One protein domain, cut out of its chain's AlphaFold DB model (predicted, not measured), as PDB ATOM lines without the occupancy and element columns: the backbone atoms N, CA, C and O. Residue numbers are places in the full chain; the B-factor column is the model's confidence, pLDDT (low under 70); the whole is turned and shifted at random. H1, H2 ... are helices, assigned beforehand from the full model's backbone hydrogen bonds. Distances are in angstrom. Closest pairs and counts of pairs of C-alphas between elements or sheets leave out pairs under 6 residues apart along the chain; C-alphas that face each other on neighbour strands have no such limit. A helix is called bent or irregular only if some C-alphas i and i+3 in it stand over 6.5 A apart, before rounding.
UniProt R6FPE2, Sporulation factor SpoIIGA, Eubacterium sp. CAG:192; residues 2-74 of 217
ATOM      1  N   ILE A   2      26.849  19.022 189.207       90.00
ATOM      2  CA  ILE A   2      27.838  19.958 188.607       90.00
ATOM      3  C   ILE A   2      28.750  20.602 189.673       90.00
ATOM      4  O   ILE A   2      29.965  20.610 189.517       90.00
ATOM      5  N   LEU A   3      28.178  21.047 190.798       89.44
ATOM      6  CA  LEU A   3      28.932  21.577 191.946       89.44
ATOM      7  C   LEU A   3      29.939  20.574 192.532       89.44
ATOM      8  O   LEU A   3      31.054  20.956 192.872       89.44
ATOM      9  N   ALA A   4      29.571  19.294 192.618       89.56
ATOM     10  CA  ALA A   4      30.462  18.246 193.114       89.56
ATOM     11  C   ALA A   4      31.631  17.998 192.145       89.56
ATOM     12  O   ALA A   4      32.773  17.880 192.580       89.56
ATOM     13  N   ALA A   5      31.364  17.985 190.833       89.56
ATOM     14  CA  ALA A   5      32.405  17.868 189.812       89.56
ATOM     15  C   ALA A   5      33.368  19.067 189.841       89.56
ATOM     16  O   ALA A   5      34.581  18.887 189.771       89.56
ATOM     17  N   PHE A   6      32.836  20.281 190.015       93.00
ATOM     18  CA  PHE A   6      33.636  21.497 190.148       93.00
ATOM     19  C   PHE A   6      34.519  21.477 191.406       93.00
ATOM     20  O   PHE A   6      35.711  21.766 191.323       93.00
ATOM     21  N   ALA A   7      33.974  21.057 192.553       89.38
ATOM     22  CA  ALA A   7      34.738  20.895 193.792       89.38
ATOM     23  C   ALA A   7      35.869  19.862 193.646       89.38
ATOM     24  O   ALA A   7      36.998  20.117 194.067       89.38
ATOM     25  N   GLY A   8      35.591  18.729 192.991       90.06
ATOM     26  CA  GLY A   8      36.600  17.712 192.690       90.06
ATOM     27  C   GLY A   8      37.715  18.228 191.773       90.06
ATOM     28  O   GLY A   8      38.888  17.960 192.023       90.06
ATOM     29  N   ALA A   9      37.368  19.018 190.750       91.12
ATOM     30  CA  ALA A   9      38.337  19.618 189.832       91.12
ATOM     31  C   ALA A   9      39.217  20.686 190.503       91.12
ATOM     32  O   ALA A   9      40.414  20.753 190.247       91.12
ATOM     33  N   ILE A  10      38.659  21.503 191.401       92.81
ATOM     34  CA  ILE A  10      39.459  22.449 192.193       92.81
ATOM     35  C   ILE A  10      40.430  21.691 193.100       92.81
ATOM     36  O   ILE A  10      41.611  22.033 193.179       92.81
ATOM     37  N   TYR A  11      39.950  20.640 193.768       91.50
ATOM     38  CA  TYR A  11      40.782  19.854 194.668       91.50
ATOM     39  C   TYR A  11      41.951  19.164 193.949       91.50
ATOM     40  O   TYR A  11      43.072  19.160 194.468       91.50
ATOM     41  N   SER A  12      41.728  18.630 192.744       87.12
ATOM     42  CA  SER A  12      42.786  17.974 191.964       87.12
ATOM     43  C   SER A  12      43.915  18.928 191.565       87.12
ATOM     44  O   SER A  12      45.057  18.496 191.438       87.12
ATOM     45  N   VAL A  13      43.632  20.226 191.429       90.44
ATOM     46  CA  VAL A  13      44.658  21.257 191.220       90.44
ATOM     47  C   VAL A  13      45.335  21.627 192.543       90.44
ATOM     48  O   VAL A  13      46.561  21.703 192.609       90.44
ATOM     49  N   LEU A  14      44.568  21.807 193.624       87.81
ATOM     50  CA  LEU A  14      45.097  22.186 194.942       87.81
ATOM     51  C   LEU A  14      46.083  21.160 195.518       87.81
ATOM     52  O   LEU A  14      47.057  21.539 196.172       87.81
ATOM     53  N   ILE A  15      45.876  19.864 195.265       86.94
ATOM     54  CA  ILE A  15      46.739  18.806 195.811       86.94
ATOM     55  C   ILE A  15      48.179  18.841 195.276       86.94
ATOM     56  O   ILE A  15      49.094  18.333 195.940       86.94
ATOM     57  N   LEU A  16      48.393  19.480 194.119       84.56
ATOM     58  CA  LEU A  16      49.715  19.697 193.525       84.56
ATOM     59  C   LEU A  16      50.550  20.699 194.334       84.56
ATOM     60  O   LEU A  16      51.770  20.573 194.384       84.56
ATOM     61  N   PHE A  17      49.903  21.653 195.011       84.88
ATOM     62  CA  PHE A  17      50.566  22.694 195.805       84.88
ATOM     63  C   PHE A  17      50.757  22.314 197.282       84.88
ATOM     64  O   PHE A  17      51.501  22.975 198.007       84.88
ATOM     65  N   LEU A  18      50.106  21.246 197.753       80.56
ATOM     66  CA  LEU A  18      50.280  20.751 199.119       80.56
ATOM     67  C   LEU A  18      51.652  20.068 199.276       80.56
ATOM     68  O   LEU A  18      51.986  19.144 198.532       80.56
ATOM     69  N   LYS A  19      52.433  20.495 200.278       75.38
ATOM     70  CA  LYS A  19      53.746  19.921 200.649       75.38
ATOM     71  C   LYS A  19      53.629  18.424 201.003       75.38
ATOM     72  O   LYS A  19      52.538  17.961 201.338       75.38
ATOM     73  N   GLU A  20      54.731  17.670 200.922       68.62
ATOM     74  CA  GLU A  20      54.819  16.188 200.977       68.62
ATOM     75  C   GLU A  20      54.412  15.495 202.302       68.62
ATOM     76  O   GLU A  20      55.000  14.503 202.720       68.62
ATOM     77  N   ASN A  21      53.350  15.939 202.969       80.69
ATOM     78  CA  ASN A  21      52.735  15.158 204.038       80.69
ATOM     79  C   ASN A  21      51.815  14.094 203.421       80.69
ATOM     80  O   ASN A  21      50.596  14.263 203.349       80.69
ATOM     81  N   ILE A  22      52.419  12.991 202.968       77.56
ATOM     82  CA  ILE A  22      51.751  11.830 202.353       77.56
ATOM     83  C   ILE A  22      50.494  11.375 203.129       77.56
ATOM     84  O   ILE A  22      49.434  11.285 202.504       77.56
ATOM     85  N   PRO A  23      50.525  11.147 204.461       79.25
ATOM     86  CA  PRO A  23      49.336  10.677 205.180       79.25
ATOM     87  C   PRO A  23      48.189  11.696 205.174       79.25
ATOM     88  O   PRO A  23      47.024  11.319 205.054       79.25
ATOM     89  N   VAL A  24      48.503  12.994 205.232       83.44
ATOM     90  CA  VAL A  24      47.497  14.066 205.184       83.44
ATOM     91  C   VAL A  24      46.821  14.094 203.817       83.44
ATOM     92  O   VAL A  24      45.597  14.179 203.746       83.44
ATOM     93  N   LYS A  25      47.590  13.951 202.729       82.81
ATOM     94  CA  LYS A  25      47.032  13.879 201.370       82.81
ATOM     95  C   LYS A  25      46.100  12.683 201.194       82.81
ATOM     96  O   LYS A  25      45.061  12.826 200.553       82.81
ATOM     97  N   ILE A  26      46.444  11.528 201.767       79.38
ATOM     98  CA  ILE A  26      45.617  10.317 201.680       79.38
ATOM     99  C   ILE A  26      44.277  10.539 202.388       79.38
ATOM    100  O   ILE A  26      43.231  10.358 201.768       79.38
ATOM    101  N   ILE A  27      44.289  10.995 203.643       84.56
ATOM    102  CA  ILE A  27      43.054  11.240 204.408       84.56
ATOM    103  C   ILE A  27      42.191  12.310 203.727       84.56
ATOM    104  O   ILE A  27      40.982  12.145 203.574       84.56
ATOM    105  N   LEU A  28      42.810  13.399 203.272       86.00
ATOM    106  CA  LEU A  28      42.100  14.500 202.635       86.00
ATOM    107  C   LEU A  28      41.423  14.056 201.330       86.00
ATOM    108  O   LEU A  28      40.238  14.312 201.131       86.00
ATOM    109  N   THR A  29      42.151  13.333 200.478       84.12
ATOM    110  CA  THR A  29      41.665  12.906 199.156       84.12
ATOM    111  C   THR A  29      40.613  11.816 199.257       84.12
ATOM    112  O   THR A  29      39.566  11.904 198.620       84.12
ATOM    113  N   TYR A  30      40.896  10.774 200.038       85.06
ATOM    114  CA  TYR A  30      40.098   9.550 200.031       85.06
ATOM    115  C   TYR A  30      38.970   9.541 201.057       85.06
ATOM    116  O   TYR A  30      38.187   8.601 201.078       85.06
ATOM    117  N   LEU A  31      38.877  10.544 201.927       88.00
ATOM    118  CA  LEU A  31      37.838  10.572 202.951       88.00
ATOM    119  C   LEU A  31      37.108  11.908 202.941       88.00
ATOM    120  O   LEU A  31      35.911  11.949 202.681       88.00
ATOM    121  N   ILE A  32      37.833  13.008 203.140       90.12
ATOM    122  CA  ILE A  32      37.210  14.326 203.319       90.12
ATOM    123  C   ILE A  32      36.593  14.836 202.012       90.12
ATOM    124  O   ILE A  32      35.420  15.201 201.979       90.12
ATOM    125  N   VAL A  33      37.354  14.850 200.917       91.19
ATOM    126  CA  VAL A  33      36.869  15.375 199.628       91.19
ATOM    127  C   VAL A  33      35.791  14.482 199.029       91.19
ATOM    128  O   VAL A  33      34.793  14.987 198.521       91.19
ATOM    129  N   ALA A  34      35.967  13.166 199.137       90.50
ATOM    130  CA  ALA A  34      34.978  12.177 198.728       90.50
ATOM    131  C   ALA A  34      33.614  12.419 199.400       90.50
ATOM    132  O   ALA A  34      32.593  12.505 198.719       90.50
ATOM    133  N   GLU A  35      33.607  12.616 200.719       92.38
ATOM    134  CA  GLU A  35      32.394  12.907 201.484       92.38
ATOM    135  C   GLU A  35      31.755  14.242 201.065       92.38
ATOM    136  O   GLU A  35      30.553  14.314 200.813       92.38
ATOM    137  N   ILE A  36      32.562  15.297 200.902       92.31
ATOM    138  CA  ILE A  36      32.079  16.606 200.437       92.31
ATOM    139  C   ILE A  36      31.416  16.484 199.060       92.31
ATOM    140  O   ILE A  36      30.347  17.052 198.837       92.31
ATOM    141  N   MET A  37      32.013  15.729 198.135       92.25
ATOM    142  CA  MET A  37      31.440  15.514 196.807       92.25
ATOM    143  C   MET A  37      30.096  14.782 196.870       92.25
ATOM    144  O   MET A  37      29.177  15.162 196.144       92.25
ATOM    145  N   ILE A  38      29.955  13.781 197.743       92.69
ATOM    146  CA  ILE A  38      28.692  13.054 197.945       92.69
ATOM    147  C   ILE A  38      27.618  13.997 198.500       92.69
ATOM    148  O   ILE A  38      26.524  14.069 197.934       92.69
ATOM    149  N   ILE A  39      27.953  14.800 199.513       93.19
ATOM    150  CA  ILE A  39      27.035  15.789 200.096       93.19
ATOM    151  C   ILE A  39      26.609  16.830 199.049       93.19
ATOM    152  O   ILE A  39      25.432  17.172 198.957       93.19
ATOM    153  N   LEU A  40      27.529  17.316 198.212       92.75
ATOM    154  CA  LEU A  40      27.215  18.266 197.133       92.75
ATOM    155  C   LEU A  40      26.425  17.633 195.974       92.75
ATOM    156  O   LEU A  40      25.777  18.341 195.194       92.75
ATOM    157  N   ALA A  41      26.511  16.315 195.793       91.50
ATOM    158  CA  ALA A  41      25.820  15.606 194.724       91.50
ATOM    159  C   ALA A  41      24.389  15.218 195.106       91.50
ATOM    160  O   ALA A  41      23.495  15.415 194.281       91.50
ATOM    161  N   PHE A  42      24.195  14.701 196.324       90.62
ATOM    162  CA  PHE A  42      22.954  14.065 196.778       90.62
ATOM    163  C   PHE A  42      22.333  14.716 198.025       90.62
ATOM    164  O   PHE A  42      21.222  14.356 198.407       90.62
ATOM    165  N   GLY A  43      23.006  15.693 198.639       89.50
ATOM    166  CA  GLY A  43      22.580  16.315 199.892       89.50
ATOM    167  C   GLY A  43      22.999  15.513 201.126       89.50
ATOM    168  O   GLY A  43      23.741  14.537 201.040       89.50
ATOM    169  N   LYS A  44      22.533  15.941 202.307       88.31
ATOM    170  CA  LYS A  44      22.732  15.175 203.546       88.31
ATOM    171  C   LYS A  44      21.847  13.933 203.520       88.31
ATOM    172  O   LYS A  44      20.643  14.038 203.304       88.31
ATOM    173  N   MET A  45      22.453  12.781 203.775       90.81
ATOM    174  CA  MET A  45      21.794  11.480 203.750       90.81
ATOM    175  C   MET A  45      21.993  10.750 205.080       90.81
ATOM    176  O   MET A  45      22.941  11.026 205.817       90.81
ATOM    177  N   ASP A  46      21.133   9.770 205.356       91.75
ATOM    178  CA  ASP A  46      21.320   8.855 206.482       91.75
ATOM    179  C   ASP A  46      22.606   8.034 206.330       91.75
ATOM    180  O   ASP A  46      22.999   7.666 205.220       91.75
ATOM    181  N   PHE A  47      23.217   7.644 207.455       88.31
ATOM    182  CA  PHE A  47      24.501   6.929 207.481       88.31
ATOM    183  C   PHE A  47      24.538   5.698 206.558       88.31
ATOM    184  O   PHE A  47      25.488   5.509 205.802       88.31
ATOM    185  N   ARG A  48      23.475   4.878 206.553       88.75
ATOM    186  CA  ARG A  48      23.392   3.685 205.686       88.75
ATOM    187  C   ARG A  48      23.384   4.042 204.200       88.75
ATOM    188  O   ARG A  48      23.953   3.310 203.395       88.75
ATOM    189  N   ALA A  49      22.712   5.128 203.834       89.38
ATOM    190  CA  ALA A  49      22.643   5.583 202.454       89.38
ATOM    191  C   ALA A  49      23.967   6.234 202.027       89.38
ATOM    192  O   ALA A  49      24.440   5.969 200.924       89.38
ATOM    193  N   ASN A  50      24.614   6.971 202.934       91.88
ATOM    194  CA  ASN A  50      25.922   7.568 202.699       91.88
ATOM    195  C   ASN A  50      27.013   6.509 202.463       91.88
ATOM    196  O   ASN A  50      27.735   6.571 201.473       91.88
ATOM    197  N   VAL A  51      27.062   5.455 203.291       91.75
ATOM    198  CA  VAL A  51      27.999   4.330 203.100       91.75
ATOM    199  C   VAL A  51      27.780   3.642 201.748       91.75
ATOM    200  O   VAL A  51      28.746   3.322 201.055       91.75
ATOM    201  N   LYS A  52      26.521   3.445 201.328       89.75
ATOM    202  CA  LYS A  52      26.215   2.895 199.996       89.75
ATOM    203  C   LYS A  52      26.723   3.809 198.879       89.75
ATOM    204  O   LYS A  52      27.344   3.310 197.945       89.75
ATOM    205  N   ALA A  53      26.494   5.120 198.975       90.50
ATOM    206  CA  ALA A  53      26.970   6.089 197.988       90.50
ATOM    207  C   ALA A  53      28.505   6.092 197.887       90.50
ATOM    208  O   ALA A  53      29.052   6.043 196.785       90.50
ATOM    209  N   PHE A  54      29.189   6.049 199.032       91.69
ATOM    210  CA  PHE A  54      30.644   5.970 199.120       91.69
ATOM    211  C   PHE A  54      31.183   4.706 198.427       91.69
ATOM    212  O   PHE A  54      32.043   4.796 197.551       91.69
ATOM    213  N   LEU A  55      30.621   3.529 198.730       90.75
ATOM    214  CA  LEU A  55      31.014   2.261 198.099       90.75
ATOM    215  C   LEU A  55      30.783   2.254 196.585       90.75
ATOM    216  O   LEU A  55      31.642   1.789 195.835       90.75
ATOM    217  N   VAL A  56      29.647   2.781 196.122       90.56
ATOM    218  CA  VAL A  56      29.340   2.867 194.687       90.56
ATOM    219  C   VAL A  56      30.334   3.786 193.973       90.56
ATOM    220  O   VAL A  56      30.837   3.424 192.911       90.56
ATOM    221  N   MET A  57      30.671   4.936 194.562       88.88
ATOM    222  CA  MET A  57      31.641   5.877 193.995       88.88
ATOM    223  C   MET A  57      33.040   5.254 193.865       88.88
ATOM    224  O   MET A  57      33.668   5.349 192.805       88.88
ATOM    225  N   TYR A  58      33.527   4.576 194.909       87.62
ATOM    226  CA  TYR A  58      34.816   3.881 194.850       87.62
ATOM    227  C   TYR A  58      34.804   2.689 193.898       87.62
ATOM    228  O   TYR A  58      35.771   2.502 193.162       87.62
ATOM    229  N   GLY A  59      33.706   1.932 193.842       84.56
ATOM    230  CA  GLY A  59      33.532   0.859 192.863       84.56
ATOM    231  C   GLY A  59      33.607   1.376 191.425       84.56
ATOM    232  O   GLY A  59      34.339   0.822 190.605       84.56
ATOM    233  N   ALA A  60      32.930   2.489 191.127       86.69
ATOM    234  CA  ALA A  60      32.994   3.133 189.817       86.69
ATOM    235  C   ALA A  60      34.413   3.629 189.485       86.69
ATOM    236  O   ALA A  60      34.890   3.427 188.370       86.69
ATOM    237  N   THR A  61      35.112   4.217 190.461       84.62
ATOM    238  CA  THR A  61      36.493   4.704 190.298       84.62
ATOM    239  C   THR A  61      37.471   3.556 190.048       84.62
ATOM    240  O   THR A  61      38.326   3.652 189.170       84.62
ATOM    241  N   PHE A  62      37.324   2.443 190.769       82.44
ATOM    242  CA  PHE A  62      38.121   1.234 190.568       82.44
ATOM    243  C   PHE A  62      37.919   0.651 189.166       82.44
ATOM    244  O   PHE A  62      38.897   0.349 188.482       82.44
ATOM    245  N   LEU A  63      36.665   0.547 188.710       84.19
ATOM    246  CA  LEU A  63      36.350   0.077 187.360       84.19
ATOM    247  C   LEU A  63      36.930   1.006 186.294       84.19
ATOM    248  O   LEU A  63      37.578   0.532 185.364       84.19
ATOM    249  N   LEU A  64      36.749   2.320 186.450       82.69
ATOM    250  CA  LEU A  64      37.286   3.309 185.523       82.69
ATOM    251  C   LEU A  64      38.813   3.222 185.445       82.69
ATOM    252  O   LEU A  64      39.365   3.198 184.349       82.69
ATOM    253  N   ASN A  65      39.491   3.104 186.588       75.75
ATOM    254  CA  ASN A  65      40.941   2.948 186.640       75.75
ATOM    255  C   ASN A  65      41.399   1.631 185.988       75.75
ATOM    256  O   ASN A  65      42.377   1.615 185.243       75.75
ATOM    257  N   GLY A  66      40.671   0.532 186.209       74.62
ATOM    258  CA  GLY A  66      40.927  -0.750 185.548       74.62
ATOM    259  C   GLY A  66      40.806  -0.658 184.026       74.62
ATOM    260  O   GLY A  66      41.674  -1.150 183.307       74.62
ATOM    261  N   ILE A  67      39.778   0.041 183.537       75.81
ATOM    262  CA  ILE A  67      39.583   0.315 182.111       75.81
ATOM    263  C   ILE A  67      40.735   1.178 181.584       75.81
ATOM    264  O   ILE A  67      41.402   0.775 180.635       75.81
ATOM    265  N   MET A  68      41.033   2.318 182.214       73.19
ATOM    266  CA  MET A  68      42.114   3.212 181.779       73.19
ATOM    267  C   MET A  68      43.476   2.512 181.737       73.19
ATOM    268  O   MET A  68      44.233   2.711 180.791       73.19
ATOM    269  N   ASN A  69      43.779   1.655 182.711       71.12
ATOM    270  CA  ASN A  69      45.030   0.903 182.743       71.12
ATOM    271  C   ASN A  69      45.123  -0.134 181.606       71.12
ATOM    272  O   ASN A  69      46.190  -0.327 181.026       71.12
ATOM    273  N   LEU A  70      44.004  -0.769 181.238       64.56
ATOM    274  CA  LEU A  70      43.931  -1.667 180.080       64.56
ATOM    275  C   LEU A  70      44.104  -0.915 178.751       64.56
ATOM    276  O   LEU A  70      44.821  -1.398 177.877       64.56
ATOM    277  N   PHE A  71      43.511   0.277 178.623       66.25
ATOM    278  CA  PHE A  71      43.704   1.163 177.469       66.25
ATOM    279  C   PHE A  71      45.152   1.650 177.345       66.25
ATOM    280  O   PHE A  71      45.720   1.624 176.257       66.25
ATOM    281  N   ASN A  72      45.770   2.057 178.455       68.12
ATOM    282  CA  ASN A  72      47.130   2.597 178.456       68.12
ATOM    283  C   ASN A  72      48.188   1.517 178.153       68.12
ATOM    284  O   ASN A  72      49.247   1.813 177.608       68.12
ATOM    285  N   LYS A  73      47.901   0.247 178.478       62.47
ATOM    286  CA  LYS A  73      48.809  -0.884 178.226       62.47
ATOM    287  C   LYS A  73      48.709  -1.451 176.806       62.47
ATOM    288  O   LYS A  73      49.647  -2.099 176.354       62.47
ATOM    289  N   ASN A  74      47.598  -1.236 176.104       60.97
ATOM    290  CA  ASN A  74      47.405  -1.713 174.738       60.97
ATOM    291  C   ASN A  74      46.518  -0.721 173.972       60.97
ATOM    292  O   ASN A  74      45.296  -0.742 174.112       60.97
TER     293      ASN A  74
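AT A GLANCE: This is residues 2 to 74 of the 217 residues of the protein "Sporulation factor SpoIIGA" of Eubacterium sp. CAG:192 (UniProt R6FPE2). Two helices, H1 and the bent H2, run side by side in opposite directions, and a longer third helix, H3, turns away from the end of H2 so that H2 and H3 open as a V. H1 packs on the second arm of H2, H2b, and more loosely along the first, H2a; the bent helix still runs nearly straight, its arms at 10 degrees. Residues 50 to 54 of H3 pack on H2b near the point of the V, while residues 59 to 74 stick out as a free arm. The printed part has 73 residues with three named helices, in the order H1, H2, H3, and no named strand; its class is all helix. It is only just loose, close to compact, with a radius of gyration of the C-alphas of 14.0 A and spans of 41 by 31 by 24 A.

HOW THE PARTS SIT: H1, residues 2 to 17, is joined by a tight link of 4 residues to H2, residues 22 to 42. By its hydrogen bonds H2 was assigned as one helix, but it is bent: C-alphas 30 and 33 are 6.7 A apart, and its arms are H2a, residues 22 to 30, and H2b, residues 33 to 42. H1 and H2a are close but not clearly touching; their closest C-alphas, those of Ile 15 and Lys 25, are 7.4 A apart. H1 and H2b touch, with the C-alphas of Ala 4 and Met 37 closest at 4.7 A, and run opposite ways at a shallow tilt of 11 degrees. A second tight link of 4 residues leads to H3, residues 47 to 73. H2b and H3 touch at a steep tilt of 67 degrees, opposite ways; the closest C-alphas, those of Ile 38 and Ala 53, are 7.2 A apart, and H3 touches H2b with residues 50 to 54 alone. H3 is apart from H1 and from H2a. Every O i to N i+4 pair is within hydrogen-bond range in H2a, H2b and H3; in H1 it is 10 of 12.

IN THESE COORDINATES: H1 begins at C-alpha 2, (27.838, 19.958, 188.607), and is 24.0 A long from first to last C-alpha. H2a measures 12.1 A and H2b 14.3 A; H2b ends at C-alpha 42, (22.954, 14.065, 196.778). H3, 38.8 A long, ends at C-alpha 73, (48.809, -0.884, 178.226).

THE WHOLE: The two C-alphas farthest apart, those of Asp 46 and Asn 74, are 42.4 A apart. Residues 16 to 24, of which 22 to 24 belong to H2, stand free, as do residues 59 to 74, of which 59 to 73 belong to H3. Without these stretches the body spans 31 by 23 by 15 A. The printed part has no cut and no long link. The mean pLDDT of the printed part is 85.1; residue 20 and residues 70 to 74 are under 70.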